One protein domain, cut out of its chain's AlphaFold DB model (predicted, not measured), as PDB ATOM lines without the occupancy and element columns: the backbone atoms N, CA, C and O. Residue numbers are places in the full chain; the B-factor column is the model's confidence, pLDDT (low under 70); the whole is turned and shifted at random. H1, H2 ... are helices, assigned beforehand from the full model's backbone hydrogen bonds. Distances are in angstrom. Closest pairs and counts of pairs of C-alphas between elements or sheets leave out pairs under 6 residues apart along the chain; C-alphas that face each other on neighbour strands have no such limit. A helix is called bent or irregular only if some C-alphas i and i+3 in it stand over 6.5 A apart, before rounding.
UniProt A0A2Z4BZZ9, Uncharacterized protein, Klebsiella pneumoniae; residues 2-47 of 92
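Overview. This is residues 2 to 47 of the 92 residues of an uncharacterized protein of Klebsiella pneumoniae (UniProt A0A2Z4BZZ9). This is an open L of three helices that do not pack on one another: H1 and H2 follow end to end along one arm, and past a corner at residues 21 to 23 the backbone runs out into the other arm, which holds H3, the longest helix. The outline is flat, with C-alpha spans of 42 by 31 by 11 A. The printed part has 46 residues, with three named helices in the order H1, H2, H3 and no named strand; its class is all helix. The whole is extended, with a radius of gyration of the C-alphas of 16.0 A.

Arrangement. Start at Tyr 2, where H1, residues 2 to 11, begins; a tight link of 3 residues joins it to H2, residues 15 to 21. From there a short link of 6 residues takes you to H3, residues 28 to 43. H1 and H2 are apart, H2 and H3 are apart, and H1 and H3 are apart, with no C-alphas within 8 A in any of these pairs. Residues 2 to 12, 27 to 38 and 40 to 46 stand free. Every O i to N i+4 pair is within hydrogen-bond range in H2 and H3, while in H1 4 of 6 are.

Along the chain. Find C-alpha 2 at (14.195, -1.085, -36.954); from there H1 runs 14.8 A to C-alpha 11. H1 is irregular: C-alphas 7 and 10 are 7.8 A apart. H2 begins at C-alpha 15, at (20.008, -17.232, -28.071), and is 10.0 A long. H3 runs 19.8 A from C-alpha 28 to C-alpha 43 at (-11.562, -19.528, -26.210). It is neither bent nor irregular, but only just: C-alphas 40 and 43 are 6.3 A apart.

Size, cuts and confidence. Look at Arg 20 and Lys 45 for the two C-alphas farthest apart, 44.3 A. The printed part has no cut and no long link. The model's mean pLDDT over the printed part is 81.1, and residues 41 to 47 are under 70.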
ATOM      1  N   TYR A   2      12.911  -1.601 -37.475       87.06
ATOM      2  CA  TYR A   2      14.195  -1.085 -36.954       87.06
ATOM      3  C   TYR A   2      14.088  -0.358 -35.597       87.06
ATOM      4  O   TYR A   2      14.858  -0.622 -34.680       87.06
ATOM      5  N   THR A   3      13.071   0.492 -35.425       90.50
ATOM      6  CA  THR A   3      12.816   1.221 -34.168       90.50
ATOM      7  C   THR A   3      12.524   0.289 -32.991       90.50
ATOM      8  O   THR A   3      12.996   0.529 -31.885       90.50
ATOM      9  N   TYR A   4      11.789  -0.801 -33.230       86.31
ATOM     10  CA  TYR A   4      11.448  -1.783 -32.199       86.31
ATOM     11  C   TYR A   4      12.692  -2.528 -31.708       86.31
ATOM     12  O   TYR A   4      12.919  -2.617 -30.503       86.31
ATOM     13  N   ILE A   5      13.531  -2.993 -32.637       89.19
ATOM     14  CA  ILE A   5      14.787  -3.680 -32.309       89.19
ATOM     15  C   ILE A   5      15.729  -2.734 -31.561       89.19
ATOM     16  O   ILE A   5      16.299  -3.113 -30.544       89.19
ATOM     17  N   ARG A   6      15.856  -1.483 -32.021       92.62
ATOM     18  CA  ARG A   6      16.715  -0.485 -31.375       92.62
ATOM     19  C   ARG A   6      16.290  -0.207 -29.933       92.62
ATOM     20  O   ARG A   6      17.141  -0.194 -29.053       92.62
ATOM     21  N   ASN A   7      14.995  -0.009 -29.698       92.19
ATOM     22  CA  ASN A   7      14.478   0.345 -28.375       92.19
ATOM     23  C   ASN A   7      14.547  -0.824 -27.380       92.19
ATOM     24  O   ASN A   7      14.726  -0.594 -26.191       92.19
ATOM     25  N   ASN A   8      14.429  -2.065 -27.859       90.94
ATOM     26  CA  ASN A   8      14.410  -3.255 -27.004       90.94
ATOM     27  C   ASN A   8      15.739  -4.020 -26.996       90.94
ATOM     28  O   ASN A   8      15.811  -5.071 -26.374       90.94
ATOM     29  N   LYS A   9      16.796  -3.511 -27.646       90.00
ATOM     30  CA  LYS A   9      18.085  -4.209 -27.813       90.00
ATOM     31  C   LYS A   9      18.653  -4.765 -26.504       90.00
ATOM     32  O   LYS A   9      19.207  -5.853 -26.511       90.00
ATOM     33  N   MET A  10      18.491  -4.034 -25.400       88.88
ATOM     34  CA  MET A  10      18.965  -4.447 -24.073       88.88
ATOM     35  C   MET A  10      18.184  -5.626 -23.471       88.88
ATOM     36  O   MET A  10      18.694  -6.294 -22.584       88.88
ATOM     37  N   MET A  11      16.959  -5.874 -23.936       86.06
ATOM     38  CA  MET A  11      16.060  -6.921 -23.437       86.06
ATOM     39  C   MET A  11      15.954  -8.124 -24.384       86.06
ATOM     40  O   MET A  11      15.256  -9.081 -24.062       86.06
ATOM     41  N   ILE A  12      16.602  -8.091 -25.555       87.62
ATOM     42  CA  ILE A  12      16.582  -9.207 -26.510       87.62
ATOM     43  C   ILE A  12      17.575 -10.281 -26.033       87.62
ATOM     44  O   ILE A  12      18.773  -9.996 -25.984       87.62
ATOM     45  N   PRO A  13      17.123 -11.512 -25.727       84.94
ATOM     46  CA  PRO A  13      18.012 -12.586 -25.298       84.94
ATOM     47  C   PRO A  13      19.013 -12.987 -26.387       84.94
ATOM     48  O   PRO A  13      18.666 -13.102 -27.567       84.94
ATOM     49  N   ASN A  14      20.255 -13.264 -25.987       86.94
ATOM     50  CA  ASN A  14      21.275 -13.806 -26.879       86.94
ATOM     51  C   ASN A  14      21.142 -15.333 -26.995       86.94
ATOM     52  O   ASN A  14      21.857 -16.098 -26.349       86.94
ATOM     53  N   TYR A  15      20.246 -15.796 -27.868       84.50
ATOM     54  CA  TYR A  15      20.008 -17.232 -28.071       84.50
ATOM     55  C   TYR A  15      21.248 -18.014 -28.543       84.50
ATOM     56  O   TYR A  15      21.335 -19.223 -28.320       84.50
ATOM     57  N   GLY A  16      22.205 -17.347 -29.201       86.19
ATOM     58  CA  GLY A  16      23.454 -17.970 -29.644       86.19
ATOM     59  C   GLY A  16      24.385 -18.309 -28.480       86.19
ATOM     60  O   GLY A  16      25.028 -19.354 -28.492       86.19
ATOM     61  N   GLU A  17      24.420 -17.451 -27.466       88.62
ATOM     62  CA  GLU A  17      25.175 -17.657 -26.231       88.62
ATOM     63  C   GLU A  17      24.520 -18.724 -25.350       88.62
ATOM     64  O   GLU A  17      25.182 -19.693 -24.985       88.62
ATOM     65  N   MET A  18      23.199 -18.643 -25.155       88.25
ATOM     66  CA  MET A  18      22.432 -19.655 -24.415       88.25
ATOM     67  C   MET A  18      22.600 -21.057 -25.022       88.25
ATOM     68  O   MET A  18      22.799 -22.028 -24.299       88.25
ATOM     69  N   ARG A  19      22.618 -21.178 -26.363       83.06
ATOM     70  CA  ARG A  19      22.906 -22.461 -27.035       83.06
ATOM     71  C   ARG A  19      24.316 -22.985 -26.771       83.06
ATOM     72  O   ARG A  19      24.475 -24.196 -26.665       83.06
ATOM     73  N   ARG A  20      25.327 -22.113 -26.704       90.75
ATOM     74  CA  ARG A  20      26.726 -22.512 -26.454       90.75
ATOM     75  C   ARG A  20      26.944 -22.963 -25.013       90.75
ATOM     76  O   ARG A  20      27.728 -23.878 -24.796       90.75
ATOM     77  N   TYR A  21      26.230 -22.359 -24.065       91.06
ATOM     78  CA  TYR A  21      26.298 -22.707 -22.643       91.06
ATOM     79  C   TYR A  21      25.272 -23.764 -22.206       91.06
ATOM     80  O   TYR A  21      25.244 -24.141 -21.040       91.06
ATOM     81  N   GLY A  22      24.451 -24.281 -23.128       86.06
ATOM     82  CA  GLY A  22      23.438 -25.295 -22.816       86.06
ATOM     83  C   GLY A  22      22.281 -24.774 -21.956       86.06
ATOM     84  O   GLY A  22      21.568 -25.560 -21.336       86.06
ATOM     85  N   GLU A  23      22.087 -23.459 -21.912       84.75
ATOM     86  CA  GLU A  23      20.998 -22.827 -21.177       84.75
ATOM     87  C   GLU A  23      19.651 -23.031 -21.894       84.75
ATOM     88  O   GLU A  23      19.618 -23.238 -23.113       84.75
ATOM     89  N   PRO A  24      18.511 -22.959 -21.179       78.25
ATOM     90  CA  PRO A  24      17.189 -23.117 -21.779       78.25
ATOM     91  C   PRO A  24      16.928 -22.075 -22.878       78.25
ATOM     92  O   PRO A  24      16.634 -20.916 -22.614       78.25
ATOM     93  N   VAL A  25      17.008 -22.503 -24.137       75.38
ATOM     94  CA  VAL A  25      16.906 -21.618 -25.316       75.38
ATOM     95  C   VAL A  25      15.459 -21.229 -25.623       75.38
ATOM     96  O   VAL A  25      15.211 -20.265 -26.338       75.38
ATOM     97  N   SER A  26      14.490 -22.009 -25.141       73.00
ATOM     98  CA  SER A  26      13.095 -21.839 -25.522       73.00
ATOM     99  C   SER A  26      12.152 -22.000 -24.344       73.00
ATOM    100  O   SER A  26      12.100 -23.040 -23.692       73.00
ATOM    101  N   THR A  27      11.332 -20.977 -24.149       75.62
ATOM    102  CA  THR A  27      10.127 -20.997 -23.323       75.62
ATOM    103  C   THR A  27       8.950 -21.654 -24.038       75.62
ATOM    104  O   THR A  27       7.882 -21.745 -23.443       75.62
ATOM    105  N   ALA A  28       9.115 -22.164 -25.267       78.38
ATOM    106  CA  ALA A  28       8.013 -22.648 -26.102       78.38
ATOM    107  C   ALA A  28       7.153 -23.724 -25.427       78.38
ATOM    108  O   ALA A  28       5.951 -23.760 -25.654       78.38
ATOM    109  N   PHE A  29       7.736 -24.578 -24.579       78.00
ATOM    110  CA  PHE A  29       6.971 -25.560 -23.805       78.00
ATOM    111  C   PHE A  29       6.090 -24.907 -22.725       78.00
ATOM    112  O   PHE A  29       4.933 -25.279 -22.529       78.00
ATOM    113  N   VAL A  30       6.620 -23.901 -22.029       81.81
ATOM    114  CA  VAL A  30       5.866 -23.136 -21.025       81.81
ATOM    115  C   VAL A  30       4.791 -22.299 -21.717       81.81
ATOM    116  O   VAL A  30       3.637 -22.302 -21.299       81.81
ATOM    117  N   GLU A  31       5.145 -21.642 -22.819       83.88
ATOM    118  CA  GLU A  31       4.233 -20.851 -23.644       83.88
ATOM    119  C   GLU A  31       3.116 -21.701 -24.246       83.88
ATOM    120  O   GLU A  31       1.959 -21.286 -24.215       83.88
ATOM    121  N   SER A  32       3.419 -22.903 -24.747       83.38
ATOM    122  CA  SER A  32       2.406 -23.815 -25.282       83.38
ATOM    123  C   SER A  32       1.456 -24.296 -24.188       83.38
ATOM    124  O   SER A  32       0.245 -24.295 -24.399       83.38
ATOM    125  N   THR A  33       1.980 -24.609 -23.000       86.94
ATOM    126  CA  THR A  33       1.175 -25.004 -21.836       86.94
ATOM    127  C   THR A  33       0.251 -23.865 -21.393       86.94
ATOM    128  O   THR A  33      -0.942 -24.074 -21.166       86.94
ATOM    129  N   ILE A  34       0.768 -22.635 -21.316       82.94
ATOM    130  CA  ILE A  34      -0.028 -21.446 -20.983       82.94
ATOM    131  C   ILE A  34      -1.097 -21.202 -22.053       82.94
ATOM    132  O   ILE A  34      -2.263 -20.997 -21.709       82.94
ATOM    133  N   ASN A  35      -0.738 -21.278 -23.336       84.19
ATOM    134  CA  ASN A  35      -1.686 -21.129 -24.438       84.19
ATOM    135  C   ASN A  35      -2.780 -22.196 -24.402       84.19
ATOM    136  O   ASN A  35      -3.944 -21.866 -24.631       84.19
ATOM    137  N   GLU A  36      -2.450 -23.447 -24.075       84.94
ATOM    138  CA  GLU A  36      -3.449 -24.500 -23.915       84.94
ATOM    139  C   GLU A  36      -4.418 -24.156 -22.780       84.94
ATOM    140  O   GLU A  36      -5.632 -24.176 -22.985       84.94
ATOM    141  N   VAL A  37      -3.909 -23.769 -21.605       81.38
ATOM    142  CA  VAL A  37      -4.740 -23.388 -20.451       81.38
ATOM    143  C   VAL A  37      -5.649 -22.205 -20.785       81.38
ATOM    144  O   VAL A  37      -6.842 -22.244 -20.468       81.38
ATOM    145  N   ILE A  38      -5.120 -21.174 -21.448       78.06
ATOM    146  CA  ILE A  38      -5.894 -20.002 -21.873       78.06
ATOM    147  C   ILE A  38      -6.960 -20.413 -22.888       78.06
ATOM    148  O   ILE A  38      -8.131 -20.088 -22.701       78.06
ATOM    149  N   ALA A  39      -6.604 -21.174 -23.922       77.69
ATOM    150  CA  ALA A  39      -7.551 -21.621 -24.939       77.69
ATOM    151  C   ALA A  39      -8.683 -22.463 -24.330       77.69
ATOM    152  O   ALA A  39      -9.856 -22.295 -24.682       77.69
ATOM    153  N   ARG A  40      -8.345 -23.334 -23.372       75.38
ATOM    154  CA  ARG A  40      -9.297 -24.194 -22.662       75.38
ATOM    155  C   ARG A  40     -10.248 -23.396 -21.771       75.38
ATOM    156  O   ARG A  40     -11.418 -23.749 -21.696       75.38
ATOM    157  N   ARG A  41      -9.767 -22.326 -21.128       69.38
ATOM    158  CA  ARG A  41     -10.546 -21.500 -20.186       69.38
ATOM    159  C   ARG A  41     -11.289 -20.326 -20.828       69.38
ATOM    160  O   ARG A  41     -12.260 -19.852 -20.249       69.38
ATOM    161  N   MET A  42     -10.811 -19.824 -21.966       66.69
ATOM    162  CA  MET A  42     -11.220 -18.512 -22.490       66.69
ATOM    163  C   MET A  42     -11.681 -18.530 -23.954       66.69
ATOM    164  O   MET A  42     -12.391 -17.610 -24.353       66.69
ATOM    165  N   ALA A  43     -11.292 -19.527 -24.763       65.00
ATOM    166  CA  ALA A  43     -11.562 -19.528 -26.210       65.00
ATOM    167  C   ALA A  43     -12.590 -20.581 -26.661       65.00
ATOM    168  O   ALA A  43     -13.341 -20.345 -27.605       65.00
ATOM    169  N   LYS A  44     -12.655 -21.749 -26.005       60.16
ATOM    170  CA  LYS A  44     -13.712 -22.748 -26.264       60.16
ATOM    171  C   LYS A  44     -15.010 -22.345 -25.546       60.16
ATOM    172  O   LYS A  44     -14.958 -21.538 -24.628       60.16
ATOM    173  N   LYS A  45     -16.164 -22.919 -25.939       56.88
ATOM    174  CA  LYS A  45     -17.553 -22.609 -25.483       56.88
ATOM    175  C   LYS A  45     -17.800 -22.512 -23.953       56.88
ATOM    176  O   LYS A  45     -18.918 -22.233 -23.545       56.88
ATOM    177  N   GLN A  46     -16.787 -22.715 -23.115       55.97
ATOM    178  CA  GLN A  46     -16.743 -22.369 -21.693       55.97
ATOM    179  C   GLN A  46     -16.042 -21.018 -21.479       55.97
ATOM    180  O   GLN A  46     -15.095 -20.921 -20.702       55.97
ATOM    181  N   GLN A  47     -16.453 -19.973 -22.199       59.72
ATOM    182  CA  GLN A  47     -15.840 -18.664 -22.025       59.72
ATOM    183  C   GLN A  47     -16.173 -18.150 -20.622       59.72
ATOM    184  O   GLN A  47     -17.316 -17.816 -20.311       59.72
TER     185      GLN A  47